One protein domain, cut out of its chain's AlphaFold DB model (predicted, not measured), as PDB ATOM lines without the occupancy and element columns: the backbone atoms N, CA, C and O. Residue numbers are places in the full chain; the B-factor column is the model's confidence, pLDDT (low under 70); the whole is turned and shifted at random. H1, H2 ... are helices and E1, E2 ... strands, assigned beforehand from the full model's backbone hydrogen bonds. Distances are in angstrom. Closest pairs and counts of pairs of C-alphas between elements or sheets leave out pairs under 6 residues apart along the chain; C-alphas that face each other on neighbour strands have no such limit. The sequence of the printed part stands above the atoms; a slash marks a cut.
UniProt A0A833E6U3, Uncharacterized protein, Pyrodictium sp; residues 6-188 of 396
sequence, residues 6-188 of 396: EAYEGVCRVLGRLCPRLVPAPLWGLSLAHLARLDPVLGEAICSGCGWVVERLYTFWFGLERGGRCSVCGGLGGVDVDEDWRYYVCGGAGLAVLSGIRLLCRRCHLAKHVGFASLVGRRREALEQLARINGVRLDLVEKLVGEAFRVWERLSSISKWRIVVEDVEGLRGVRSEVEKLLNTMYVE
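What this domain is: This is residues 6 to 188 of the 396 residues of an uncharacterized protein of Pyrodictium sp (UniProt A0A833E6U3). A long, twisted hairpin of two strands, E1 and E2, with the short strand E3 beside E2, makes a narrow sheet that stands between two groups of helices. H1, H5, H6, H7 and H8 gather on one hand, with H5 over the sheet beyond a bend in E2; H2, H3, H4 and H9 gather on the other, with H9 running along E3. The printed part has 183 residues, with nine named helices and three named strands in the order H1 H2 H3 H4 E1 E2 H5 H6 H7 H8 E3 H9. The sheet is mixed, in the order E1 E2 E3, and the class is mixed, helices and strands. The whole is compact, with a radius of gyration of the C-alphas of 16.8 A, and spans 51 by 42 by 28 A.

Where its parts are: E1 is residues 79 to 90, 34.2 A from first to last C-alpha, beginning at C-alpha 79 (30.873, -48.665, -34.000). E2 is residues 93 to 105, 33.5 A long, and bends by 69 degrees at residue 102. E3 is residues 161 to 165, 13.2 A long. H5 is residues 106 to 112, H6 residues 114 to 119, H7 residues 123 to 134, 16.6 A long. The longest helix, H8, is residues 138 to 156, 26.5 A long. H1 is residues 9 to 14, beginning at C-alpha 9 (33.141, -52.520, -59.609). H2 is residues 32 to 35, H3 residues 40 to 46, and H4 residues 50 to 63, 19.6 A long. H9 is residues 175 to 187, 18.3 A long, ending at C-alpha 187 (58.060, -45.482, -51.351).

How they stand to each other: E1 and E2 are a hairpin, antiparallel at 161 degrees, with N 82 and O 102 at 2.8 A and N 95 and O 88 at 2.9 A, within hydrogen-bond range. E2 and E3 are parallel at 43 degrees, with N 98 and O 164 at 2.8 A; E2, H5 to H8 and E3 form a strand-helix-strand unit, two parallel neighbour strands with helices between them along the chain. H5 is on the sheet at a height of 7.1 A, over E2 and along the strands, at 22 degrees on the local plane. H9, on the same face, has a height of 5.7 A and is only just over E3, where 3 of its 13 C-alphas fall; it runs along the strands, at 6 degrees on the local plane. H2 and H8 only graze the sheet, with residues 32 to 33 and 152 to 156. H5 touches H7, about perpendicular at 88 degrees, the closest C-alphas being those of Ala 111 and Ala 126, 4.1 A apart. H6 and H7 are a helical hairpin at a shallow tilt of 14 degrees, closest at C-alphas Ala 117 and Arg 123, 4.9 A. H8 touches H1 with residues 144 to 148 alone, at a shallow tilt of 15 degrees, opposite ways; the closest C-alphas, of Val 11 and Leu 144, are 5.8 A apart. H4 touches H3 at a steep tilt of 47 degrees, closest at C-alphas Glu 44 and Gly 51, 4.2 A. H4 touches H2, closest at C-alphas Leu 35 and Val 54, 6.3 A. H3 and H8 are apart. Every O i to N i+4 pair is within hydrogen-bond range in H3 to H9; H1 has 1 of 2, and H2 is too short for such a pair.

The domain as a whole: The C-alphas farthest apart, of Ser 48 and Arg 137, are 50.7 A apart. The printed part has no cut. The links H1 to H2 and H4 to E1 are long, with 17 and 15 residues. The mean pLDDT of the printed part is 94.4, and residues 77 to 78 are under 70.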
ATOM      1  N   GLU A   6      36.871 -48.846 -61.429       96.19
ATOM      2  CA  GLU A   6      37.193 -49.288 -60.063       96.19
ATOM      3  C   GLU A   6      37.355 -50.814 -60.036       96.19
ATOM      4  O   GLU A   6      36.516 -51.552 -60.547       96.19
ATOM      5  N   ALA A   7      38.441 -51.306 -59.444       97.06
ATOM      6  CA  ALA A   7      38.855 -52.701 -59.558       97.06
ATOM      7  C   ALA A   7      37.821 -53.692 -58.995       97.06
ATOM      8  O   ALA A   7      37.743 -54.831 -59.461       97.06
ATOM      9  N   TYR A   8      37.027 -53.263 -58.010       97.44
ATOM     10  CA  TYR A   8      35.952 -54.053 -57.418       97.44
ATOM     11  C   TYR A   8      34.564 -53.756 -58.005       97.44
ATOM     12  O   TYR A   8      33.584 -54.297 -57.493       97.44
ATOM     13  N   GLU A   9      34.439 -52.963 -59.077       96.75
ATOM     14  CA  GLU A   9      33.141 -52.520 -59.609       96.75
ATOM     15  C   GLU A   9      32.179 -53.690 -59.868       96.75
ATOM     16  O   GLU A   9      31.034 -53.642 -59.427       96.75
ATOM     17  N   GLY A  10      32.643 -54.773 -60.507       96.06
ATOM     18  CA  GLY A  10      31.805 -55.944 -60.798       96.06
ATOM     19  C   GLY A  10      31.199 -56.585 -59.543       96.06
ATOM     20  O   GLY A  10      30.004 -56.874 -59.509       96.06
ATOM     21  N   VAL A  11      31.996 -56.721 -58.479       96.94
ATOM     22  CA  VAL A  11      31.543 -57.264 -57.189       96.94
ATOM     23  C   VAL A  11      30.627 -56.267 -56.477       96.94
ATOM     24  O   VAL A  11      29.557 -56.625 -55.982       96.94
ATOM     25  N   CYS A  12      31.035 -55.001 -56.428       96.75
ATOM     26  CA  CYS A  12      30.344 -53.970 -55.663       96.75
ATOM     27  C   CYS A  12      29.050 -53.483 -56.316       96.75
ATOM     28  O   CYS A  12      28.205 -52.935 -55.617       96.75
ATOM     29  N   ARG A  13      28.861 -53.709 -57.620       96.88
ATOM     30  CA  ARG A  13      27.585 -53.471 -58.303       96.88
ATOM     31  C   ARG A  13      26.480 -54.373 -57.752       96.88
ATOM     32  O   ARG A  13      25.346 -53.928 -57.618       96.88
ATOM     33  N   VAL A  14      26.818 -55.614 -57.392       96.88
ATOM     34  CA  VAL A  14      25.885 -56.563 -56.764       96.88
ATOM     35  C   VAL A  14      25.842 -56.365 -55.245       96.88
ATOM     36  O   VAL A  14      24.770 -56.340 -54.646       96.88
ATOM     37  N   LEU A  15      26.999 -56.160 -54.607       96.69
ATOM     38  CA  LEU A  15      27.117 -55.873 -53.171       96.69
ATOM     39  C   LEU A  15      27.079 -54.361 -52.878       96.69
ATOM     40  O   LEU A  15      27.990 -53.810 -52.255       96.69
ATOM     41  N   GLY A  16      26.024 -53.687 -53.343       93.38
ATOM     42  CA  GLY A  16      25.944 -52.221 -53.371       93.38
ATOM     43  C   GLY A  16      25.920 -51.527 -52.004       93.38
ATOM     44  O   GLY A  16      26.375 -50.391 -51.887       93.38
ATOM     45  N   ARG A  17      25.431 -52.193 -50.949       93.81
ATOM     46  CA  ARG A  17      25.348 -51.609 -49.595       93.81
ATOM     47  C   ARG A  17      26.619 -51.836 -48.786       93.81
ATOM     48  O   ARG A  17      27.089 -50.940 -48.088       93.81
ATOM     49  N   LEU A  18      27.184 -53.038 -48.870       95.25
ATOM     50  CA  LEU A  18      28.443 -53.388 -48.223       95.25
ATOM     51  C   LEU A  18      29.249 -54.311 -49.125       95.25
ATOM     52  O   LEU A  18      28.972 -55.507 -49.195       95.25
ATOM     53  N   CYS A  19      30.273 -53.743 -49.754       95.62
ATOM     54  CA  CYS A  19      31.205 -54.467 -50.600       95.62
ATOM     55  C   CYS A  19      32.546 -54.686 -49.875       95.62
ATOM     56  O   CYS A  19      33.124 -53.715 -49.366       95.62
ATOM     57  N   PRO A  20      33.073 -55.921 -49.824       94.75
ATOM     58  CA  PRO A  20      34.403 -56.189 -49.296       94.75
ATOM     59  C   PRO A  20      35.465 -55.809 -50.337       94.75
ATOM     60  O   PRO A  20      35.793 -56.592 -51.226       94.75
ATOM     61  N   ARG A  21      36.025 -54.602 -50.214       96.44
ATOM     62  CA  ARG A  21      37.226 -54.186 -50.956       96.44
ATOM     63  C   ARG A  21      38.457 -54.566 -50.148       96.44
ATOM     64  O   ARG A  21      38.761 -53.923 -49.142       96.44
ATOM     65  N   LEU A  22      39.124 -55.648 -50.536       96.56
ATOM     66  CA  LEU A  22      40.309 -56.118 -49.828       96.56
ATOM     67  C   LEU A  22      41.483 -55.177 -50.118       96.56
ATOM     68  O   LEU A  22      41.700 -54.775 -51.256       96.56
ATOM     69  N   VAL A  23      42.256 -54.846 -49.085       96.56
ATOM     70  CA  VAL A  23      43.441 -53.996 -49.233       96.56
ATOM     71  C   VAL A  23      44.538 -54.787 -49.958       96.56
ATOM     72  O   VAL A  23      44.899 -55.863 -49.468       96.56
ATOM     73  N   PRO A  24      45.081 -54.302 -51.091       97.44
ATOM     74  CA  PRO A  24      46.219 -54.923 -51.768       97.44
ATOM     75  C   PRO A  24      47.408 -55.104 -50.821       97.44
ATOM     76  O   PRO A  24      47.708 -54.209 -50.030       97.44
ATOM     77  N   ALA A  25      48.104 -56.242 -50.904       95.94
ATOM     78  CA  ALA A  25      49.197 -56.571 -49.982       95.94
ATOM     79  C   ALA A  25      50.302 -55.493 -49.881       95.94
ATOM     80  O   ALA A  25      50.719 -55.195 -48.760       95.94
ATOM     81  N   PRO A  26      50.728 -54.823 -50.977       96.12
ATOM     82  CA  PRO A  26      51.719 -53.743 -50.905       96.12
ATOM     83  C   PRO A  26      51.289 -52.512 -50.090       96.12
ATOM     84  O   PRO A  26      52.135 -51.688 -49.757       96.12
ATOM     85  N   LEU A  27      49.993 -52.367 -49.797       97.56
ATOM     86  CA  LEU A  27      49.422 -51.246 -49.044       97.56
ATOM     87  C   LEU A  27      49.084 -51.617 -47.593       97.56
ATOM     88  O   LEU A  27      48.559 -50.796 -46.839       97.56
ATOM     89  N   TRP A  28      49.354 -52.854 -47.171       95.50
ATOM     90  CA  TRP A  28      49.100 -53.273 -45.796       95.50
ATOM     91  C   TRP A  28      49.902 -52.439 -44.796       95.50
ATOM     92  O   TRP A  28      51.094 -52.191 -44.962       95.50
ATOM     93  N   GLY A  29      49.228 -52.012 -43.726       95.31
ATOM     94  CA  GLY A  29      49.819 -51.151 -42.698       95.31
ATOM     95  C   GLY A  29      49.844 -49.659 -43.048       95.31
ATOM     96  O   GLY A  29      50.310 -48.873 -42.226       95.31
ATOM     97  N   LEU A  30      49.321 -49.258 -44.215       97.44
ATOM     98  CA  LEU A  30      49.161 -47.861 -44.630       97.44
ATOM     99  C   LEU A  30      47.694 -47.443 -44.485       97.44
ATOM    100  O   LEU A  30      46.883 -47.653 -45.380       97.44
ATOM    101  N   SER A  31      47.332 -46.899 -43.325       96.31
ATOM    102  CA  SER A  31      45.964 -46.449 -43.050       96.31
ATOM    103  C   SER A  31      45.945 -45.283 -42.068       96.31
ATOM    104  O   SER A  31      46.877 -45.124 -41.270       96.31
ATOM    105  N   LEU A  32      44.872 -44.489 -42.075       96.69
ATOM    106  CA  LEU A  32      44.705 -43.397 -41.109       96.69
ATOM    107  C   LEU A  32      44.692 -43.922 -39.675       96.69
ATOM    108  O   LEU A  32      45.301 -43.321 -38.793       96.69
ATOM    109  N   ALA A  33      44.062 -45.078 -39.446       94.75
ATOM    110  CA  ALA A  33      44.038 -45.727 -38.141       94.75
ATOM    111  C   ALA A  33      45.450 -45.987 -37.595       94.75
ATOM    112  O   ALA A  33      45.713 -45.785 -36.403       94.75
ATOM    113  N   HIS A  34      46.357 -46.464 -38.446       95.88
ATOM    114  CA  HIS A  34      47.729 -46.732 -38.044       95.88
ATOM    115  C   HIS A  34      48.511 -45.435 -37.835       95.88
ATOM    116  O   HIS A  34      49.147 -45.285 -36.792       95.88
ATOM    117  N   LEU A  35      48.406 -44.475 -38.760       95.88
ATOM    118  CA  LEU A  35      49.078 -43.179 -38.637       95.88
ATOM    119  C   LEU A  35      48.636 -42.403 -37.395       95.88
ATOM    120  O   LEU A  35      49.472 -41.844 -36.694       95.88
ATOM    121  N   ALA A  36      47.349 -42.435 -37.054       95.12
ATOM    122  CA  ALA A  36      46.830 -41.799 -35.849       95.12
ATOM    123  C   ALA A  36      47.423 -42.380 -34.556       95.12
ATOM    124  O   ALA A  36      47.373 -41.736 -33.517       95.12
ATOM    125  N   ARG A  37      47.966 -43.602 -34.585       94.38
ATOM    126  CA  ARG A  37      48.629 -44.236 -33.431       94.38
ATOM    127  C   ARG A  37      50.144 -44.095 -33.465       94.38
ATOM    128  O   ARG A  37      50.779 -44.424 -32.462       94.38
ATOM    129  N   LEU A  38      50.696 -43.629 -34.583       95.62
ATOM    130  CA  LEU A  38      52.121 -43.414 -34.750       95.62
ATOM    131  C   LEU A  38      52.612 -42.369 -33.742       95.62
ATOM    132  O   LEU A  38      51.913 -41.423 -33.369       95.62
ATOM    133  N   ASP A  39      53.826 -42.575 -33.265       94.81
ATOM    134  CA  ASP A  39      54.536 -41.601 -32.465       94.81
ATOM    135  C   ASP A  39      55.011 -40.435 -33.356       94.81
ATOM    136  O   ASP A  39      55.685 -40.681 -34.364       94.81
ATOM    137  N   PRO A  40      54.701 -39.175 -33.005       94.69
ATOM    138  CA  PRO A  40      55.109 -37.999 -33.773       94.69
ATOM    139  C   PRO A  40      56.612 -37.927 -34.067       94.69
ATOM    140  O   PRO A  40      56.991 -37.484 -35.148       94.69
ATOM    141  N   VAL A  41      57.474 -38.414 -33.163       93.62
ATOM    142  CA  VAL A  41      58.933 -38.429 -33.382       93.62
ATOM    143  C   VAL A  41      59.313 -39.346 -34.549       93.62
ATOM    144  O   VAL A  41      60.281 -39.086 -35.262       93.62
ATOM    145  N   LEU A  42      58.552 -40.423 -34.766       95.56
ATOM    146  CA  LEU A  42      58.723 -41.270 -35.947       95.56
ATOM    147  C   LEU A  42      58.156 -40.597 -37.191       95.56
ATOM    148  O   LEU A  42      58.805 -40.648 -38.228       95.56
ATOM    149  N   GLY A  43      56.995 -39.941 -37.083       95.38
ATOM    150  CA  GLY A  43      56.421 -39.153 -38.177       95.38
ATOM    151  C   GLY A  43      57.425 -38.146 -38.739       95.38
ATOM    152  O   GLY A  43      57.703 -38.166 -39.934       95.38
ATOM    153  N   GLU A  44      58.045 -37.351 -37.866       95.25
ATOM    154  CA  GLU A  44      59.040 -36.340 -38.246       95.25
ATOM    155  C   GLU A  44      60.292 -36.934 -38.902       95.25
ATOM    156  O   GLU A  44      60.898 -36.321 -39.777       95.25
ATOM    157  N   ALA A  45      60.679 -38.148 -38.508       93.75
ATOM    158  CA  ALA A  45      61.807 -38.833 -39.125       93.75
ATOM    159  C   ALA A  45      61.479 -39.406 -40.512       93.75
ATOM    160  O   ALA A  45      62.376 -39.512 -41.342       93.75
ATOM    161  N   ILE A  46      60.222 -39.785 -40.765       95.06
ATOM    162  CA  ILE A  46      59.786 -40.333 -42.058       95.06
ATOM    163  C   ILE A  46      59.724 -39.231 -43.114       95.06
ATOM    164  O   ILE A  46      60.217 -39.407 -44.225       95.06
ATOM    165  N   CYS A  47      59.120 -38.093 -42.777       91.75
ATOM    166  CA  CYS A  47      59.142 -36.913 -43.626       91.75
ATOM    167  C   CYS A  47      59.163 -35.638 -42.791       91.75
ATOM    168  O   CYS A  47      58.496 -35.534 -41.764       91.75
ATOM    169  N   SER A  48      59.920 -34.648 -43.268       88.81
ATOM    170  CA  SER A  48      60.006 -33.347 -42.608       88.81
ATOM    171  C   SER A  48      58.624 -32.701 -42.500       88.81
ATOM    172  O   SER A  48      57.879 -32.638 -43.488       88.81
ATOM    173  N   GLY A  49      58.293 -32.258 -41.287       88.56
ATOM    174  CA  GLY A  49      56.994 -31.707 -40.931       88.56
ATOM    175  C   GLY A  49      55.910 -32.761 -40.707       88.56
ATOM    176  O   GLY A  49      54.772 -32.402 -40.452       88.56
ATOM    177  N   CYS A  50      56.184 -34.061 -40.781       94.25
ATOM    178  CA  CYS A  50      55.133 -35.063 -40.598       94.25
ATOM    179  C   CYS A  50      54.832 -35.368 -39.120       94.25
ATOM    180  O   CYS A  50      53.814 -35.998 -38.829       94.25
ATOM    181  N   GLY A  51      55.638 -34.882 -38.166       94.31
ATOM    182  CA  GLY A  51      55.349 -35.034 -36.738       94.31
ATOM    183  C   GLY A  51      54.047 -34.341 -36.318       94.31
ATOM    184  O   GLY A  51      53.198 -34.951 -35.665       94.31
ATOM    185  N   TRP A  52      53.828 -33.095 -36.753       94.62
ATOM    186  CA  TRP A  52      52.594 -32.360 -36.440       94.62
ATOM    187  C   TRP A  52      51.363 -32.958 -37.140       94.62
ATOM    188  O   TRP A  52      50.262 -32.942 -36.586       94.62
ATOM    189  N   VAL A  53      51.547 -33.532 -38.334       95.12
ATOM    190  CA  VAL A  53      50.490 -34.219 -39.096       95.12
ATOM    191  C   VAL A  53      49.988 -35.428 -38.314       95.12
ATOM    192  O   VAL A  53      48.784 -35.620 -38.172       95.12
ATOM    193  N   VAL A  54      50.909 -36.212 -37.743       95.88
ATOM    194  CA  VAL A  54      50.584 -37.349 -36.871       95.88
ATOM    195  C   VAL A  54      49.816 -36.897 -35.622       95.88
ATOM    196  O   VAL A  54      48.871 -37.571 -35.210       95.88
ATOM    197  N   GLU A  55      50.150 -35.744 -35.037       94.69
ATOM    198  CA  GLU A  55      49.392 -35.178 -33.908       94.69
ATOM    199  C   GLU A  55      47.969 -34.753 -34.287       94.69
ATOM    200  O   GLU A  55      46.998 -35.045 -33.577       94.69
ATOM    201  N   ARG A  56      47.814 -34.107 -35.444       94.88
ATOM    202  CA  ARG A  56      46.494 -33.743 -35.969       94.88
ATOM    203  C   ARG A  56      45.659 -34.974 -36.296       94.88
ATOM    204  O   ARG A  56      44.492 -35.014 -35.919       94.88
ATOM    205  N   LEU A  57      46.259 -35.989 -36.918       95.19
ATOM    206  CA  LEU A  57      45.605 -37.267 -37.198       95.19
ATOM    207  C   LEU A  57      45.173 -37.990 -35.925       95.19
ATOM    208  O   LEU A  57      44.080 -38.549 -35.901       95.19
ATOM    209  N   TYR A  58      45.989 -37.970 -34.868       95.00
ATOM    210  CA  TYR A  58      45.605 -38.516 -33.567       95.00
ATOM    211  C   TYR A  58      44.341 -37.827 -33.046       95.00
ATOM    212  O   TYR A  58      43.350 -38.494 -32.746       95.00
ATOM    213  N   THR A  59      44.353 -36.494 -33.000       94.12
ATOM    214  CA  THR A  59      43.221 -35.699 -32.499       94.12
ATOM    215  C   THR A  59      41.961 -35.952 -33.323       94.12
ATOM    216  O   THR A  59      40.906 -36.233 -32.762       94.12
ATOM    217  N   PHE A  60      42.088 -35.933 -34.651       94.31
ATOM    218  CA  PHE A  60      41.006 -36.257 -35.574       94.31
ATOM    219  C   PHE A  60      40.449 -37.660 -35.312       94.31
ATOM    220  O   PHE A  60      39.280 -37.808 -34.977       94.31
ATOM    221  N   TRP A  61      41.288 -38.697 -35.399       95.06
ATOM    222  CA  TRP A  61      40.858 -40.097 -35.358       95.06
ATOM    223  C   TRP A  61      40.213 -40.498 -34.028       95.06
ATOM    224  O   TRP A  61      39.252 -41.278 -33.996       95.06
ATOM    225  N   PHE A  62      40.765 -40.013 -32.915       92.75
ATOM    226  CA  PHE A  62      40.240 -40.296 -31.580       92.75
ATOM    227  C   PHE A  62      39.105 -39.349 -31.168       92.75
ATOM    228  O   PHE A  62      38.366 -39.700 -30.254       92.75
ATOM    229  N   GLY A  63      38.923 -38.226 -31.869       92.25
ATOM    230  CA  GLY A  63      37.783 -37.319 -31.710       92.25
ATOM    231  C   GLY A  63      36.524 -37.726 -32.486       92.25
ATOM    232  O   GLY A  63      35.461 -37.171 -32.229       92.25
ATOM    233  N   LEU A  64      36.612 -38.692 -33.411       90.69
ATOM    234  CA  LEU A  64      35.450 -39.195 -34.157       90.69
ATOM    235  C   LEU A  64      34.380 -39.776 -33.221       90.69
ATOM    236  O   LEU A  64      34.696 -40.545 -32.309       90.69
ATOM    237  N   GLU A  65      33.109 -39.474 -33.498       85.62
ATOM    238  CA  GLU A  65      31.970 -40.021 -32.758       85.62
ATOM    239  C   GLU A  65      31.894 -41.548 -32.924       85.62
ATOM    240  O   GLU A  65      31.848 -42.069 -34.036       85.62
ATOM    241  N   ARG A  66      31.866 -42.290 -31.809       85.88
ATOM    242  CA  ARG A  66      31.830 -43.772 -31.797       85.88
ATOM    243  C   ARG A  66      30.572 -44.357 -31.143       85.88
ATOM    244  O   ARG A  66      30.496 -45.566 -30.919       85.88
ATOM    245  N   GLY A  67      29.600 -43.501 -30.828       80.25
ATOM    246  CA  GLY A  67      28.299 -43.868 -30.253       80.25
ATOM    247  C   GLY A  67      27.154 -43.934 -31.270       80.25
ATOM    248  O   GLY A  67      26.043 -44.307 -30.902       80.25
ATOM    249  N   GLY A  68      27.420 -43.582 -32.532       83.25
ATOM    250  CA  GLY A  68      26.408 -43.460 -33.578       83.25
ATOM    251  C   GLY A  68      25.872 -44.787 -34.130       83.25
ATOM    252  O   GLY A  68      26.226 -45.888 -33.698       83.25
ATOM    253  N   ARG A  69      24.999 -44.677 -35.136       90.25
ATOM    254  CA  ARG A  69      24.439 -45.823 -35.870       90.25
ATOM    255  C   ARG A  69      25.406 -46.310 -36.944       90.25
ATOM    256  O   ARG A  69      26.134 -45.531 -37.555       90.25
ATOM    257  N   CYS A  70      25.362 -47.608 -37.233       92.62
ATOM    258  CA  CYS A  70      26.060 -48.160 -38.390       92.62
ATOM    259  C   CYS A  70      25.544 -47.517 -39.688       92.62
ATOM    260  O   CYS A  70      24.370 -47.675 -40.019       92.62
ATOM    261  N   SER A  71      26.438 -46.889 -40.453       91.62
ATOM    262  CA  SER A  71      26.143 -46.242 -41.746       91.62
ATOM    263  C   SER A  71      25.555 -47.187 -42.800       91.62
ATOM    264  O   SER A  71      24.936 -46.745 -43.759       91.62
ATOM    265  N   VAL A  72      25.738 -48.497 -42.620       93.19
ATOM    266  CA  VAL A  72      25.334 -49.526 -43.584       93.19
ATOM    267  C   VAL A  72      24.037 -50.230 -43.189       93.19
ATOM    268  O   VAL A  72      23.214 -50.528 -44.048       93.19
ATOM    269  N   CYS A  73      23.854 -50.553 -41.905       92.94
ATOM    270  CA  CYS A  73      22.720 -51.371 -41.452       92.94
ATOM    271  C   CYS A  73      21.768 -50.666 -40.484       92.94
ATOM    272  O   CYS A  73      20.788 -51.277 -40.069       92.94
ATOM    273  N   GLY A  74      22.078 -49.438 -40.058       90.56
ATOM    274  CA  GLY A  74      21.286 -48.671 -39.089       90.56
ATOM    275  C   GLY A  74      21.310 -49.200 -37.648       90.56
ATOM    276  O   GLY A  74      20.742 -48.566 -36.755       90.56
ATOM    277  N   GLY A  75      21.962 -50.344 -37.405       86.00
ATOM    278  CA  GLY A  75      22.051 -50.982 -36.092       86.00
ATOM    279  C   GLY A  75      22.772 -50.122 -35.050       86.00
ATOM    280  O   GLY A  75      23.715 -49.398 -35.381       86.00
ATOM    281  N   LEU A  76      22.317 -50.239 -33.798       78.50
ATOM    282  CA  LEU A  76      22.896 -49.597 -32.614       78.50
ATOM    283  C   LEU A  76      24.036 -50.441 -32.020       78.50
ATOM    284  O   LEU A  76      24.028 -51.670 -32.127       78.50
ATOM    285  N   GLY A  77      24.985 -49.780 -31.353       63.84
ATOM    286  CA  GLY A  77      26.068 -50.416 -30.594       63.84
ATOM    287  C   GLY A  77      27.459 -50.217 -31.200       63.84
ATOM    288  O   GLY A  77      27.590 -49.999 -32.401       63.84
ATOM    289  N   GLY A  78      28.481 -50.307 -30.331       61.31
ATOM    290  CA  GLY A  78      29.885 -49.925 -30.552       61.31
ATOM    291  C   GLY A  78      30.350 -49.997 -32.003       61.31
ATOM    292  O   GLY A  78      30.542 -51.090 -32.549       61.31
ATOM    293  N   VAL A  79      30.499 -48.817 -32.601       74.62
ATOM    294  CA  VAL A  79      30.873 -48.665 -34.000       74.62
ATOM    295  C   VAL A  79      32.383 -48.526 -34.142       74.62
ATOM    296  O   VAL A  79      33.046 -47.753 -33.445       74.62
ATOM    297  N   ASP A  80      32.921 -49.305 -35.068       88.56
ATOM    298  CA  ASP A  80      34.282 -49.166 -35.544       88.56
ATOM    299  C   ASP A  80      34.309 -48.103 -36.647       88.56
ATOM    300  O   ASP A  80      33.387 -47.996 -37.462       88.56
ATOM    301  N   VAL A  81      35.378 -47.307 -36.661       91.94
ATOM    302  CA  VAL A  81      35.654 -46.375 -37.760       91.94
ATOM    303  C   VAL A  81      36.309 -47.171 -38.876       91.94
ATOM    304  O   VAL A  81      37.347 -47.799 -38.662       91.94
ATOM    305  N   ASP A  82      35.691 -47.120 -40.046       93.06
ATOM    306  CA  ASP A  82      36.099 -47.806 -41.261       93.06
ATOM    307  C   ASP A  82      36.532 -46.790 -42.323       93.06
ATOM    308  O   ASP A  82      35.859 -45.784 -42.539       93.06
ATOM    309  N   GLU A  83      37.634 -47.079 -43.008       95.19
ATOM    310  CA  GLU A  83      38.159 -46.272 -44.114       95.19
ATOM    311  C   GLU A  83      37.613 -46.811 -45.451       95.19
ATOM    312  O   GLU A  83      37.769 -48.000 -45.758       95.19
ATOM    313  N   ASP A  84      36.957 -45.975 -46.261       94.69
ATOM    314  CA  ASP A  84      36.442 -46.369 -47.580       94.69
ATOM    315  C   ASP A  84      37.496 -46.158 -48.670       94.69
ATOM    316  O   ASP A  84      37.682 -45.060 -49.190       94.69
ATOM    317  N   TRP A  85      38.183 -47.246 -49.006       97.19
ATOM    318  CA  TRP A  85      39.229 -47.282 -50.019       97.19
ATOM    319  C   TRP A  85      38.689 -47.754 -51.372       97.19
ATOM    320  O   TRP A  85      37.970 -48.752 -51.439       97.19
ATOM    321  N   ARG A  86      39.086 -47.076 -52.451       97.38
ATOM    322  CA  ARG A  86      38.830 -47.441 -53.853       97.38
ATOM    323  C   ARG A  86      40.147 -47.726 -54.559       97.38
ATOM    324  O   ARG A  86      41.150 -47.079 -54.267       97.38
ATOM    325  N   TYR A  87      40.150 -48.685 -55.480       98.12
ATOM    326  CA  TYR A  87      41.373 -49.102 -56.164       98.12
ATOM    327  C   TYR A  87      41.193 -49.049 -57.673       98.12
ATOM    328  O   TYR A  87      40.190 -49.524 -58.196       98.12
ATOM    329  N   TYR A  88      42.187 -48.516 -58.372       97.69
ATOM    330  CA  TYR A  88      42.200 -48.412 -59.827       97.69
ATOM    331  C   TYR A  88      43.537 -48.898 -60.378       97.69
ATOM    332  O   TYR A  88      44.559 -48.853 -59.691       97.69
ATOM    333  N   VAL A  89      43.526 -49.331 -61.637       96.62
ATOM    334  CA  VAL A  89      44.739 -49.642 -62.399       96.62
ATOM    335  C   VAL A  89      44.834 -48.660 -63.563       96.62
ATOM    336  O   VAL A  89      43.934 -48.582 -64.399       96.62
ATOM    337  N   CYS A  90      45.919 -47.892 -63.607       93.62
ATOM    338  CA  CYS A  90      46.151 -46.833 -64.584       93.62
ATOM    339  C   CYS A  90      47.507 -47.081 -65.255       93.62
ATOM    340  O   CYS A  90      48.552 -46.919 -64.629       93.62
ATOM    341  N   GLY A  91      47.504 -47.534 -66.514       88.56
ATOM    342  CA  GLY A  91      48.746 -47.821 -67.250       88.56
ATOM    343  C   GLY A  91      49.657 -48.850 -66.562       88.56
ATOM    344  O   GLY A  91      50.875 -48.710 -66.595       88.56
ATOM    345  N   GLY A  92      49.078 -49.844 -65.878       90.44
ATOM    346  CA  GLY A  92      49.812 -50.872 -65.125       90.44
ATOM    347  C   GLY A  92      50.262 -50.461 -63.714       90.44
ATOM    348  O   GLY A  92      50.746 -51.310 -62.970       90.44
ATOM    349  N   ALA A  93      50.074 -49.200 -63.315       95.75
ATOM    350  CA  ALA A  93      50.273 -48.743 -61.941       95.75
ATOM    351  C   ALA A  93      48.958 -48.775 -61.149       95.75
ATOM    352  O   ALA A  93      47.876 -48.602 -61.709       95.75
ATOM    353  N   GLY A  94      49.055 -48.982 -59.839       97.62
ATOM    354  CA  GLY A  94      47.926 -48.963 -58.919       97.62
ATOM    355  C   GLY A  94      47.667 -47.561 -58.370       97.62
ATOM    356  O   GLY A  94      48.596 -46.814 -58.060       97.62
ATOM    357  N   LEU A  95      46.396 -47.213 -58.206       98.12
ATOM    358  CA  LEU A  95      45.948 -46.003 -57.526       98.12
ATOM    359  C   LEU A  95      44.995 -46.407 -56.399       98.12
ATOM    360  O   LEU A  95      43.959 -47.016 -56.661       98.12
ATOM    361  N   ALA A  96      45.353 -46.085 -55.160       98.31
ATOM    362  CA  ALA A  96      44.516 -46.282 -53.984       98.31
ATOM    363  C   ALA A  96      43.953 -44.936 -53.537       98.31
ATOM    364  O   ALA A  96      44.710 -44.023 -53.220       98.31
ATOM    365  N   VAL A  97      42.633 -44.820 -53.516       98.00
ATOM    366  CA  VAL A  97      41.924 -43.582 -53.197       98.00
ATOM    367  C   VAL A  97      41.176 -43.773 -51.886       98.00
ATOM    368  O   VAL A  97      40.317 -44.649 -51.789       98.00
ATOM    369  N   LEU A  98      41.503 -42.977 -50.874       97.69
ATOM    370  CA  LEU A  98      40.728 -42.901 -49.643       97.69
ATOM    371  C   LEU A  98      39.595 -41.896 -49.847       97.69
ATOM    372  O   LEU A  98      39.817 -40.689 -49.749       97.69
ATOM    373  N   SER A  99      38.396 -42.407 -50.119       95.12
ATOM    374  CA  SER A  99      37.221 -41.585 -50.429       95.12
ATOM    375  C   SER A  99      36.465 -41.095 -49.200       95.12
ATOM    376  O   SER A  99      35.661 -40.173 -49.294       95.12
ATOM    377  N   GLY A 100      36.690 -41.697 -48.032       94.38
ATOM    378  CA  GLY A 100      35.987 -41.280 -46.827       94.38
ATOM    379  C   GLY A 100      36.230 -42.169 -45.622       94.38
ATOM    380  O   GLY A 100      36.919 -43.189 -45.688       94.38
ATOM    381  N   ILE A 101      35.608 -41.782 -44.515       93.56
ATOM    382  CA  ILE A 101      35.492 -42.585 -43.299       93.56
ATOM    383  C   ILE A 101      34.018 -42.792 -42.970       93.56
ATOM    384  O   ILE A 101      33.176 -41.953 -43.281       93.56
ATOM    385  N   ARG A 102      33.685 -43.914 -42.339       91.69
ATOM    386  CA  ARG A 102      32.309 -44.214 -41.933       91.69
ATOM    387  C   ARG A 102      32.265 -45.076 -40.683       91.69
ATOM    388  O   ARG A 102      33.214 -45.786 -40.364       91.69
ATOM    389  N   LEU A 103      31.128 -45.049 -40.000       92.62
ATOM    390  CA  LEU A 103      30.882 -45.869 -38.818       92.62
ATOM    391  C   LEU A 103      30.240 -47.195 -39.219       92.62
ATOM    392  O   LEU A 103      29.204 -47.207 -39.889       92.62
ATOM    393  N   LEU A 104      30.830 -48.311 -38.800       93.69
ATOM    394  CA  LEU A 104      30.294 -49.655 -39.007       93.69
ATOM    395  C   LEU A 104      30.103 -50.361 -37.666       93.69
ATOM    396  O   LEU A 104      30.989 -50.343 -36.819       93.69
ATOM    397  N   CYS A 105      28.984 -51.061 -37.473       93.19
ATOM    398  CA  CYS A 105      28.880 -51.983 -36.338       93.19
ATOM    399  C   CYS A 105      29.855 -53.158 -36.517       93.19
ATOM    400  O   CYS A 105      30.189 -53.528 -37.646       93.19
ATOM    401  N   ARG A 106      30.235 -53.817 -35.416       91.88
ATOM    402  CA  ARG A 106      31.200 -54.938 -35.412       91.88
ATOM    403  C   ARG A 106      30.923 -56.019 -36.464       91.88
ATOM    404  O   ARG A 106      31.855 -56.513 -37.088       91.88
ATOM    405  N   ARG A 107      29.650 -56.376 -36.694       94.12
ATOM    406  CA  ARG A 107      29.264 -57.381 -37.706       94.12
ATOM    407  C   ARG A 107      29.525 -56.885 -39.129       94.12
ATOM    408  O   ARG A 107      30.093 -57.618 -39.929       94.12
ATOM    409  N   CYS A 108      29.131 -55.651 -39.449       95.38
ATOM    410  CA  CYS A 108      29.395 -55.041 -40.758       95.38
ATOM    411  C   CYS A 108      30.896 -54.813 -40.985       95.38
ATOM    412  O   CYS A 108      31.387 -55.042 -42.086       95.38
ATOM    413  N   HIS A 109      31.629 -54.414 -39.947       94.50
ATOM    414  CA  HIS A 109      33.074 -54.233 -40.014       94.50
ATOM    415  C   HIS A 109      33.796 -55.570 -40.274       94.50
ATOM    416  O   HIS A 109      34.575 -55.678 -41.221       94.50
ATOM    417  N   LEU A 110      33.444 -56.633 -39.538       94.88
ATOM    418  CA  LEU A 110      33.947 -57.990 -39.786       94.88
ATOM    419  C   LEU A 110      33.610 -58.487 -41.203       94.88
ATOM    420  O   LEU A 110      34.460 -59.074 -41.867       94.88
ATOM    421  N   ALA A 111      32.387 -58.223 -41.672       96.25
ATOM    422  CA  ALA A 111      31.913 -58.588 -43.006       96.25
ATOM    423  C   ALA A 111      32.709 -57.912 -44.135       96.25
ATOM    424  O   ALA A 111      33.003 -58.551 -45.146       96.25
ATOM    425  N   LYS A 112      33.116 -56.648 -43.955       94.69
ATOM    426  CA  LYS A 112      34.032 -55.964 -44.880       94.69
ATOM    427  C   LYS A 112      35.424 -56.602 -44.864       94.69
ATOM    428  O   LYS A 112      36.020 -56.806 -45.919       94.69
ATOM    429  N   HIS A 113      35.924 -56.969 -43.686       94.31
ATOM    430  CA  HIS A 113      37.221 -57.623 -43.506       94.31
ATOM    431  C   HIS A 113      37.136 -59.154 -43.611       94.31
ATOM    432  O   HIS A 113      37.652 -59.881 -42.761       94.31
ATOM    433  N   VAL A 114      36.531 -59.666 -44.689       94.62
ATOM    434  CA  VAL A 114      36.311 -61.111 -44.891       94.62
ATOM    435  C   VAL A 114      37.605 -61.945 -44.903       94.62
ATOM    436  O   VAL A 114      37.607 -63.104 -44.478       94.62
ATOM    437  N   GLY A 115      38.732 -61.351 -45.318       92.25
ATOM    438  CA  GLY A 115      40.066 -61.954 -45.188       92.25
ATOM    439  C   GLY A 115      40.452 -62.206 -43.732       92.25
ATOM    440  O   GLY A 115      40.762 -63.336 -43.362       92.25
ATOM    441  N   PHE A 116      40.331 -61.188 -42.877       92.56
ATOM    442  CA  PHE A 116      40.568 -61.328 -41.439       92.56
ATOM    443  C   PHE A 116      39.568 -62.288 -40.787       92.56
ATOM    444  O   PHE A 116      39.972 -63.156 -40.020       92.56
ATOM    445  N   ALA A 117      38.282 -62.194 -41.140       94.44
ATOM    446  CA  ALA A 117      37.250 -63.101 -40.642       94.44
ATOM    447  C   ALA A 117      37.585 -64.573 -40.932       94.44
ATOM    448  O   ALA A 117      37.325 -65.437 -40.100       94.44
ATOM    449  N   SER A 118      38.202 -64.857 -42.084       91.88
ATOM    450  CA  SER A 118      38.664 -66.205 -42.430       91.88
ATOM    451  C   SER A 118      39.797 -66.679 -41.517       91.88
ATOM    452  O   SER A 118      39.740 -67.804 -41.031       91.88
ATOM    453  N   LEU A 119      40.766 -65.811 -41.212       91.62
ATOM    454  CA  LEU A 119      41.892 -66.135 -40.323       91.62
ATOM    455  C   LEU A 119      41.459 -66.439 -38.882       91.62
ATOM    456  O   LEU A 119      42.092 -67.250 -38.217       91.62
ATOM    457  N   VAL A 120      40.386 -65.807 -38.397       94.19
ATOM    458  CA  VAL A 120      39.876 -66.012 -37.027       94.19
ATOM    459  C   VAL A 120      38.715 -67.012 -36.942       94.19
ATOM    460  O   VAL A 120      38.021 -67.052 -35.932       94.19
ATOM    461  N   GLY A 121      38.453 -67.788 -38.002       95.31
ATOM    462  CA  GLY A 121      37.398 -68.812 -38.003       95.31
ATOM    463  C   GLY A 121      35.962 -68.267 -38.031       95.31
ATOM    464  O   GLY A 121      35.017 -68.998 -37.759       95.31
ATOM    465  N   ARG A 122      35.768 -66.991 -38.387       97.38
ATOM    466  CA  ARG A 122      34.461 -66.298 -38.423       97.38
ATOM    467  C   ARG A 122      33.985 -65.967 -39.839       97.38
ATOM    468  O   ARG A 122      33.161 -65.075 -40.040       97.38
ATOM    469  N   ARG A 123      34.489 -66.686 -40.848       97.00
ATOM    470  CA  ARG A 123      34.131 -66.473 -42.262       97.00
ATOM    471  C   ARG A 123      32.627 -66.600 -42.504       97.00
ATOM    472  O   ARG A 123      32.053 -65.745 -43.170       97.00
ATOM    473  N   ARG A 124      31.990 -67.641 -41.959       97.56
ATOM    474  CA  ARG A 124      30.555 -67.908 -42.155       97.56
ATOM    475  C   ARG A 124      29.699 -66.722 -41.701       97.56
ATOM    476  O   ARG A 124      28.900 -66.224 -42.484       97.56
ATOM    477  N   GLU A 125      29.955 -66.216 -40.496       97.44
ATOM    478  CA  GLU A 125      29.271 -65.048 -39.924       97.44
ATOM    479  C   GLU A 125      29.409 -63.801 -40.815       97.44
ATOM    480  O   GLU A 125      28.435 -63.082 -41.048       97.44
ATOM    481  N   ALA A 126      30.613 -63.551 -41.341       97.69
ATOM    482  CA  ALA A 126      30.874 -62.439 -42.252       97.69
ATOM    483  C   ALA A 126      30.050 -62.549 -43.549       97.69
ATOM    484  O   ALA A 126      29.451 -61.561 -43.981       97.69
ATOM    485  N   LEU A 127      29.973 -63.744 -44.143       98.31
ATOM    486  CA  LEU A 127      29.225 -63.995 -45.379       98.31
ATOM    487  C   LEU A 127      27.711 -63.860 -45.183       98.31
ATOM    488  O   LEU A 127      27.040 -63.225 -45.994       98.31
ATOM    489  N   GLU A 128      27.168 -64.386 -44.083       98.25
ATOM    490  CA  GLU A 128      25.746 -64.224 -43.746       98.25
ATOM    491  C   GLU A 128      25.381 -62.758 -43.540       98.25
ATOM    492  O   GLU A 128      24.327 -62.296 -43.976       98.25
ATOM    493  N   GLN A 129      26.274 -62.002 -42.902       97.31
ATOM    494  CA  GLN A 129      26.077 -60.577 -42.722       97.31
ATOM    495  C   GLN A 129      26.108 -59.826 -44.063       97.31
ATOM    496  O   GLN A 129      25.253 -58.968 -44.274       97.31
ATOM    497  N   LEU A 130      27.029 -60.149 -44.978       98.00
ATOM    498  CA  LEU A 130      27.039 -59.581 -46.336       98.00
ATOM    499  C   LEU A 130      25.746 -59.903 -47.094       98.00
ATOM    500  O   LEU A 130      25.171 -58.998 -47.701       98.00
ATOM    501  N   ALA A 131      25.273 -61.150 -47.022       98.25
ATOM    502  CA  ALA A 131      24.039 -61.603 -47.665       98.25
ATOM    503  C   ALA A 131      22.830 -60.811 -47.160       98.25
ATOM    504  O   ALA A 131      22.111 -60.189 -47.941       98.25
ATOM    505  N   ARG A 132      22.678 -60.735 -45.833       97.75
ATOM    506  CA  ARG A 132      21.592 -60.006 -45.171       97.75
ATOM    507  C   ARG A 132      21.578 -58.521 -45.524       97.75
ATOM    508  O   ARG A 132      20.518 -57.968 -45.785       97.75
ATOM    509  N   ILE A 133      22.738 -57.862 -45.497       97.00
ATOM    510  CA  ILE A 133      22.828 -56.414 -45.730       97.00
ATOM    511  C   ILE A 133      22.562 -56.050 -47.183       97.00
ATOM    512  O   ILE A 133      21.891 -55.050 -47.435       97.00
ATOM    513  N   ASN A 134      23.074 -56.846 -48.119       97.81
ATOM    514  CA  ASN A 134      22.911 -56.592 -49.545       97.81
ATOM    515  C   ASN A 134      21.616 -57.195 -50.119       97.81
ATOM    516  O   ASN A 134      21.298 -56.915 -51.267       97.81
ATOM    517  N   GLY A 135      20.856 -57.977 -49.343       97.44
ATOM    518  CA  GLY A 135      19.595 -58.578 -49.794       97.44
ATOM    519  C   GLY A 135      19.785 -59.668 -50.851       97.44
ATOM    520  O   GLY A 135      18.927 -59.852 -51.707       97.44
ATOM    521  N   VAL A 136      20.916 -60.375 -50.814       97.50
ATOM    522  CA  VAL A 136      21.280 -61.407 -51.795       97.50
ATOM    523  C   VAL A 136      21.424 -62.766 -51.125       97.50
ATOM    524  O   VAL A 136      21.660 -62.864 -49.919       97.50
ATOM    525  N   ARG A 137      21.308 -63.838 -51.912       98.12
ATOM    526  CA  ARG A 137      21.516 -65.197 -51.410       98.12
ATOM    527  C   ARG A 137      22.969 -65.421 -50.992       98.12
ATOM    528  O   ARG A 137      23.904 -64.915 -51.610       98.12
ATOM    529  N   LEU A 138      23.148 -66.234 -49.960       98.12
ATOM    530  CA  LEU A 138      24.453 -66.559 -49.395       98.12
ATOM    531  C   LEU A 138      25.418 -67.206 -50.404       98.12
ATOM    532  O   LEU A 138      26.588 -66.840 -50.438       98.12
ATOM    533  N   ASP A 139      24.940 -68.132 -51.231       97.81
ATOM    534  CA  ASP A 139      25.755 -68.811 -52.245       97.81
ATOM    535  C   ASP A 139      26.286 -67.834 -53.307       97.81
ATOM    536  O   ASP A 139      27.407 -67.976 -53.799       97.81
ATOM    537  N   LEU A 140      25.510 -66.795 -53.629       98.00
ATOM    538  CA  LEU A 140      25.960 -65.706 -54.489       98.00
ATOM    539  C   LEU A 140      27.038 -64.861 -53.795       98.00
ATOM    540  O   LEU A 140      28.040 -64.526 -54.422       98.00
ATOM    541  N   VAL A 141      26.888 -64.560 -52.500       98.19
ATOM    542  CA  VAL A 141      27.929 -63.858 -51.723       98.19
ATOM    543  C   VAL A 141      29.232 -64.644 -51.698       98.19
ATOM    544  O   VAL A 141      30.293 -64.054 -51.867       98.19
ATOM    545  N   GLU A 142      29.176 -65.960 -51.508       97.88
ATOM    546  CA  GLU A 142      30.367 -66.815 -51.523       97.88
ATOM    547  C   GLU A 142      31.125 -66.720 -52.849       97.88
ATOM    548  O   GLU A 142      32.345 -66.531 -52.844       97.88
ATOM    549  N   LYS A 143      30.400 -66.762 -53.976       98.19
ATOM    550  CA  LYS A 143      30.971 -66.579 -55.319       98.19
ATOM    551  C   LYS A 143      31.608 -65.195 -55.478       98.19
ATOM    552  O   LYS A 143      32.778 -65.105 -55.848       98.19
ATOM    553  N   LEU A 144      30.882 -64.135 -55.122       98.38
ATOM    554  CA  LEU A 144      31.341 -62.743 -55.232       98.38
ATOM    555  C   LEU A 144      32.544 -62.441 -54.330       98.38
ATOM    556  O   LEU A 144      33.456 -61.714 -54.717       98.38
ATOM    557  N   VAL A 145      32.593 -63.024 -53.132       97.81
ATOM    558  CA  VAL A 145      33.769 -62.933 -52.260       97.81
ATOM    559  C   VAL A 145      34.955 -63.658 -52.891       97.81
ATOM    560  O   VAL A 145      36.061 -63.127 -52.861       97.81
ATOM    561  N   GLY A 146      34.747 -64.828 -53.504       97.88
ATOM    562  CA  GLY A 146      35.783 -65.504 -54.290       97.88
ATOM    563  C   GLY A 146      36.340 -64.620 -55.411       97.88
ATOM    564  O   GLY A 146      37.554 -64.514 -55.573       97.88
ATOM    565  N   GLU A 147      35.474 -63.913 -56.136       98.12
ATOM    566  CA  GLU A 147      35.886 -62.928 -57.142       98.12
ATOM    567  C   GLU A 147      36.663 -61.755 -56.532       98.12
ATOM    568  O   GLU A 147      37.694 -61.361 -57.078       98.12
ATOM    569  N   ALA A 148      36.240 -61.246 -55.372       98.06
ATOM    570  CA  ALA A 148      36.951 -60.192 -54.651       98.06
ATOM    571  C   ALA A 148      38.377 -60.613 -54.242       98.06
ATOM    572  O   ALA A 148      39.300 -59.797 -54.314       98.06
ATOM    573  N   PHE A 149      38.590 -61.882 -53.865       97.75
ATOM    574  CA  PHE A 149      39.933 -62.425 -53.618       97.75
ATOM    575  C   PHE A 149      40.767 -62.517 -54.902       97.75
ATOM    576  O   PHE A 149      41.933 -62.135 -54.882       97.75
ATOM    577  N   ARG A 150      40.179 -62.908 -56.041       98.19
ATOM    578  CA  ARG A 150      40.893 -62.883 -57.334       98.19
ATOM    579  C   ARG A 150      41.283 -61.464 -57.752       98.19
ATOM    580  O   ARG A 150      42.351 -61.259 -58.322       98.19
ATOM    581  N   VAL A 151      40.421 -60.471 -57.499       98.00
ATOM    582  CA  VAL A 151      40.765 -59.049 -57.695       98.00
ATOM    583  C   VAL A 151      41.939 -58.678 -56.791       98.00
ATOM    584  O   VAL A 151      42.920 -58.118 -57.271       98.00
ATOM    585  N   TRP A 152      41.877 -59.040 -55.508       97.94
ATOM    586  CA  TRP A 152      42.941 -58.775 -54.539       97.94
ATOM    587  C   TRP A 152      44.291 -59.387 -54.936       97.94
ATOM    588  O   TRP A 152      45.308 -58.703 -54.827       97.94
ATOM    589  N   GLU A 153      44.316 -60.626 -55.432       97.88
ATOM    590  CA  GLU A 153      45.531 -61.289 -55.929       97.88
ATOM    591  C   GLU A 153      46.164 -60.496 -57.079       97.88
ATOM    592  O   GLU A 153      47.358 -60.198 -57.044       97.88
ATOM    593  N   ARG A 154      45.353 -60.070 -58.060       96.94
ATOM    594  CA  ARG A 154      45.824 -59.242 -59.183       96.94
ATOM    595  C   ARG A 154      46.325 -57.873 -58.736       96.94
ATOM    596  O   ARG A 154      47.331 -57.402 -59.245       96.94
ATOM    597  N   LEU A 155      45.639 -57.216 -57.803       97.62
ATOM    598  CA  LEU A 155      46.095 -55.925 -57.282       97.62
ATOM    599  C   LEU A 155      47.387 -56.075 -56.466       97.62
ATOM    600  O   LEU A 155      48.257 -55.211 -56.510       97.62
ATOM    601  N   SER A 156      47.537 -57.181 -55.740       97.56
ATOM    602  CA  SER A 156      48.702 -57.426 -54.889       97.56
ATOM    603  C   SER A 156      49.985 -57.713 -55.673       97.56
ATOM    604  O   SER A 156      51.065 -57.549 -55.114       97.56
ATOM    605  N   SER A 157      49.895 -58.075 -56.959       96.38
ATOM    606  CA  SER A 157      51.067 -58.226 -57.835       96.38
ATOM    607  C   SER A 157      51.578 -56.901 -58.417       96.38
ATOM    608  O   SER A 157      52.672 -56.855 -58.984       96.38
ATOM    609  N   ILE A 158      50.831 -55.801 -58.261       96.25
ATOM    610  CA  ILE A 158      51.236 -54.480 -58.750       96.25
ATOM    611  C   ILE A 158      52.341 -53.906 -57.858       96.25
ATOM    612  O   ILE A 158      52.165 -53.705 -56.654       96.25
ATOM    613  N   SER A 159      53.477 -53.577 -58.473       92.06
ATOM    614  CA  SER A 159      54.688 -53.120 -57.777       92.06
ATOM    615  C   SER A 159      54.766 -51.611 -57.539       92.06
ATOM    616  O   SER A 159      55.618 -51.174 -56.764       92.06
ATOM    617  N   LYS A 160      53.906 -50.823 -58.196       96.44
ATOM    618  CA  LYS A 160      53.878 -49.357 -58.123       96.44
ATOM    619  C   LYS A 160      52.483 -48.877 -57.757       96.44
ATOM    620  O   LYS A 160      51.561 -49.028 -58.554       96.44
ATOM    621  N   TRP A 161      52.357 -48.269 -56.586       97.94
ATOM    622  CA  TRP A 161      51.127 -47.655 -56.109       97.94
ATOM    623  C   TRP A 161      51.306 -46.165 -55.854       97.94
ATOM    624  O   TRP A 161      52.365 -45.715 -55.417       97.94
ATOM    625  N   ARG A 162      50.237 -45.414 -56.094       98.06
ATOM    626  CA  ARG A 162      50.047 -44.062 -55.578       98.06
ATOM    627  C   ARG A 162      48.846 -44.065 -54.647       98.06
ATOM    628  O   ARG A 162      47.820 -44.662 -54.964       98.06
ATOM    629  N   ILE A 163      48.976 -43.378 -53.524       98.56
ATOM    630  CA  ILE A 163      47.886 -43.154 -52.580       98.56
ATOM    631  C   ILE A 163      47.356 -41.738 -52.801       98.56
ATOM    632  O   ILE A 163      48.142 -40.802 -52.933       98.56
ATOM    633  N   VAL A 164      46.039 -41.587 -52.862       98.00
ATOM    634  CA  VAL A 164      45.350 -40.298 -52.916       98.00
ATOM    635  C   VAL A 164      44.352 -40.245 -51.778       98.00
ATOM    636  O   VAL A 164      43.590 -41.186 -51.569       98.00
ATOM    637  N   VAL A 165      44.353 -39.147 -51.036       97.31
ATOM    638  CA  VAL A 165      43.330 -38.875 -50.025       97.31
ATOM    639  C   VAL A 165      42.358 -37.888 -50.650       97.31
ATOM    640  O   VAL A 165      42.797 -36.847 -51.132       97.31
ATOM    641  N   GLU A 166      41.064 -38.205 -50.710       95.50
ATOM    642  CA  GLU A 166      40.035 -37.271 -51.195       95.50
ATOM    643  C   GLU A 166      39.656 -36.253 -50.109       95.50
ATOM    644  O   GLU A 166      40.356 -36.090 -49.107       95.50
ATOM    645  N   ASP A 167      38.578 -35.498 -50.324       91.75
ATOM    646  CA  ASP A 167      38.058 -34.553 -49.338       91.75
ATOM    647  C   ASP A 167      37.347 -35.285 -48.188       91.75
ATOM    648  O   ASP A 167      36.124 -35.307 -48.082       91.75
ATOM    649  N   VAL A 168      38.141 -35.940 -47.339       90.94
ATOM    650  CA  VAL A 168      37.656 -36.591 -46.123       90.94
ATOM    651  C   VAL A 168      37.340 -35.513 -45.088       90.94
ATOM    652  O   VAL A 168      38.218 -34.746 -44.675       90.94
ATOM    653  N   GLU A 169      36.083 -35.466 -44.653       86.19
ATOM    654  CA  GLU A 169      35.618 -34.526 -43.634       86.19
ATOM    655  C   GLU A 169      36.499 -34.589 -42.374       86.19
ATOM    656  O   GLU A 169      36.879 -35.663 -41.909       86.19
ATOM    657  N   GLY A 170      36.879 -33.420 -41.849       84.25
ATOM    658  CA  GLY A 170      37.792 -33.288 -40.707       84.25
ATOM    659  C   GLY A 170      39.290 -33.403 -41.033       84.25
ATOM    660  O   GLY A 170      40.107 -33.101 -40.165       84.25
ATOM    661  N   LEU A 171      39.672 -33.740 -42.275       89.00
ATOM    662  CA  LEU A 171      41.075 -33.770 -42.725       89.00
ATOM    663  C   LEU A 171      41.471 -32.637 -43.678       89.00
ATOM    664  O   LEU A 171      42.646 -32.538 -44.022       89.00
ATOM    665  N   ARG A 172      40.548 -31.751 -44.076       83.50
ATOM    666  CA  ARG A 172      40.790 -30.676 -45.065       83.50
ATOM    667  C   ARG A 172      42.091 -29.895 -44.857       83.50
ATOM    668  O   ARG A 172      42.814 -29.670 -45.819       83.50
ATOM    669  N   GLY A 173      42.409 -29.532 -43.615       86.00
ATOM    670  CA  GLY A 173      43.601 -28.740 -43.285       86.00
ATOM    671  C   GLY A 173      44.924 -29.513 -43.229       86.00
ATOM    672  O   GLY A 173      45.955 -28.892 -43.014       86.00
ATOM    673  N   VAL A 174      44.904 -30.844 -43.361       92.00
ATOM    674  CA  VAL A 174      46.104 -31.706 -43.298       92.00
ATOM    675  C   VAL A 174      46.162 -32.741 -44.424       92.00
ATOM    676  O   VAL A 174      47.032 -33.608 -44.444       92.00
ATOM    677  N   ARG A 175      45.194 -32.702 -45.345       94.50
ATOM    678  CA  ARG A 175      44.963 -33.727 -46.367       94.50
ATOM    679  C   ARG A 175      46.213 -33.990 -47.202       94.50
ATOM    680  O   ARG A 175      46.585 -35.146 -47.393       94.50
ATOM    681  N   SER A 176      46.846 -32.926 -47.693       94.69
ATOM    682  CA  SER A 176      48.000 -33.033 -48.592       94.69
ATOM    683  C   SER A 176      49.213 -33.652 -47.896       94.69
ATOM    684  O   SER A 176      49.958 -34.435 -48.483       94.69
ATOM    685  N   GLU A 177      49.368 -33.376 -46.609       95.62
ATOM    686  CA  GLU A 177      50.462 -33.841 -45.779       95.62
ATOM    687  C   GLU A 177      50.247 -35.284 -45.322       95.62
ATOM    688  O   GLU A 177      51.200 -36.059 -45.271       95.62
ATOM    689  N   VAL A 178      48.997 -35.678 -45.066       96.56
ATOM    690  CA  VAL A 178      48.620 -37.079 -44.840       96.56
ATOM    691  C   VAL A 178      48.876 -37.909 -46.098       96.56
ATOM    692  O   VAL A 178      49.489 -38.973 -46.011       96.56
ATOM    693  N   GLU A 179      48.468 -37.415 -47.273       97.44
ATOM    694  CA  GLU A 179      48.763 -38.061 -48.556       97.44
ATOM    695  C   GLU A 179      50.278 -38.185 -48.776       97.44
ATOM    696  O   GLU A 179      50.770 -39.266 -49.117       97.44
ATOM    697  N   LYS A 180      51.038 -37.113 -48.521       97.31
ATOM    698  CA  LYS A 180      52.504 -37.114 -48.600       97.31
ATOM    699  C   LYS A 180      53.117 -38.153 -47.663       97.31
ATOM    700  O   LYS A 180      53.984 -38.908 -48.100       97.31
ATOM    701  N   LEU A 181      52.673 -38.226 -46.407       97.69
ATOM    702  CA  LEU A 181      53.173 -39.191 -45.425       97.69
ATOM    703  C   LEU A 181      52.893 -40.634 -45.863       97.69
ATOM    704  O   LEU A 181      53.812 -41.451 -45.870       97.69
ATOM    705  N   LEU A 182      51.668 -40.941 -46.303       98.19
ATOM    706  CA  LEU A 182      51.301 -42.275 -46.794       98.19
ATOM    707  C   LEU A 182      52.142 -42.696 -48.008       98.19
ATOM    708  O   LEU A 182      52.680 -43.805 -48.029       98.19
ATOM    709  N   ASN A 183      52.301 -41.812 -48.997       98.25
ATOM    710  CA  ASN A 183      53.126 -42.097 -50.174       98.25
ATOM    711  C   ASN A 183      54.615 -42.213 -49.821       98.25
ATOM    712  O   ASN A 183      55.291 -43.089 -50.354       98.25
ATOM    713  N   THR A 184      55.123 -41.382 -48.904       98.00
ATOM    714  CA  THR A 184      56.517 -41.472 -48.435       98.00
ATOM    715  C   THR A 184      56.760 -42.817 -47.763       98.00
ATOM    716  O   THR A 184      57.720 -43.501 -48.100       98.00
ATOM    717  N   MET A 185      55.860 -43.248 -46.872       98.12
ATOM    718  CA  MET A 185      55.960 -44.561 -46.239       98.12
ATOM    719  C   MET A 185      55.940 -45.692 -47.268       98.12
ATOM    720  O   MET A 185      56.789 -46.577 -47.209       98.12
ATOM    721  N   TYR A 186      55.033 -45.639 -48.245       97.88
ATOM    722  CA  TYR A 186      54.979 -46.633 -49.316       97.88
ATOM    723  C   TYR A 186      56.295 -46.714 -50.110       97.88
ATOM    724  O   TYR A 186      56.859 -47.801 -50.267       97.88
ATOM    725  N   VAL A 187      56.811 -45.570 -50.574       96.50
ATOM    726  CA  VAL A 187      58.060 -45.482 -51.351       96.50
ATOM    727  C   VAL A 187      59.254 -45.972 -50.532       96.50
ATOM    728  O   VAL A 187      60.053 -46.769 -51.025       96.50
ATOM    729  N   GLU A 188      59.333 -45.577 -49.260       96.06
ATOM    730  CA  GLU A 188      60.402 -45.982 -48.344       96.06
ATOM    731  C   GLU A 188      60.252 -47.407 -47.800       96.06
ATOM    732  O   GLU A 188      61.103 -47.857 -47.029       96.06
TER     733      GLU A 188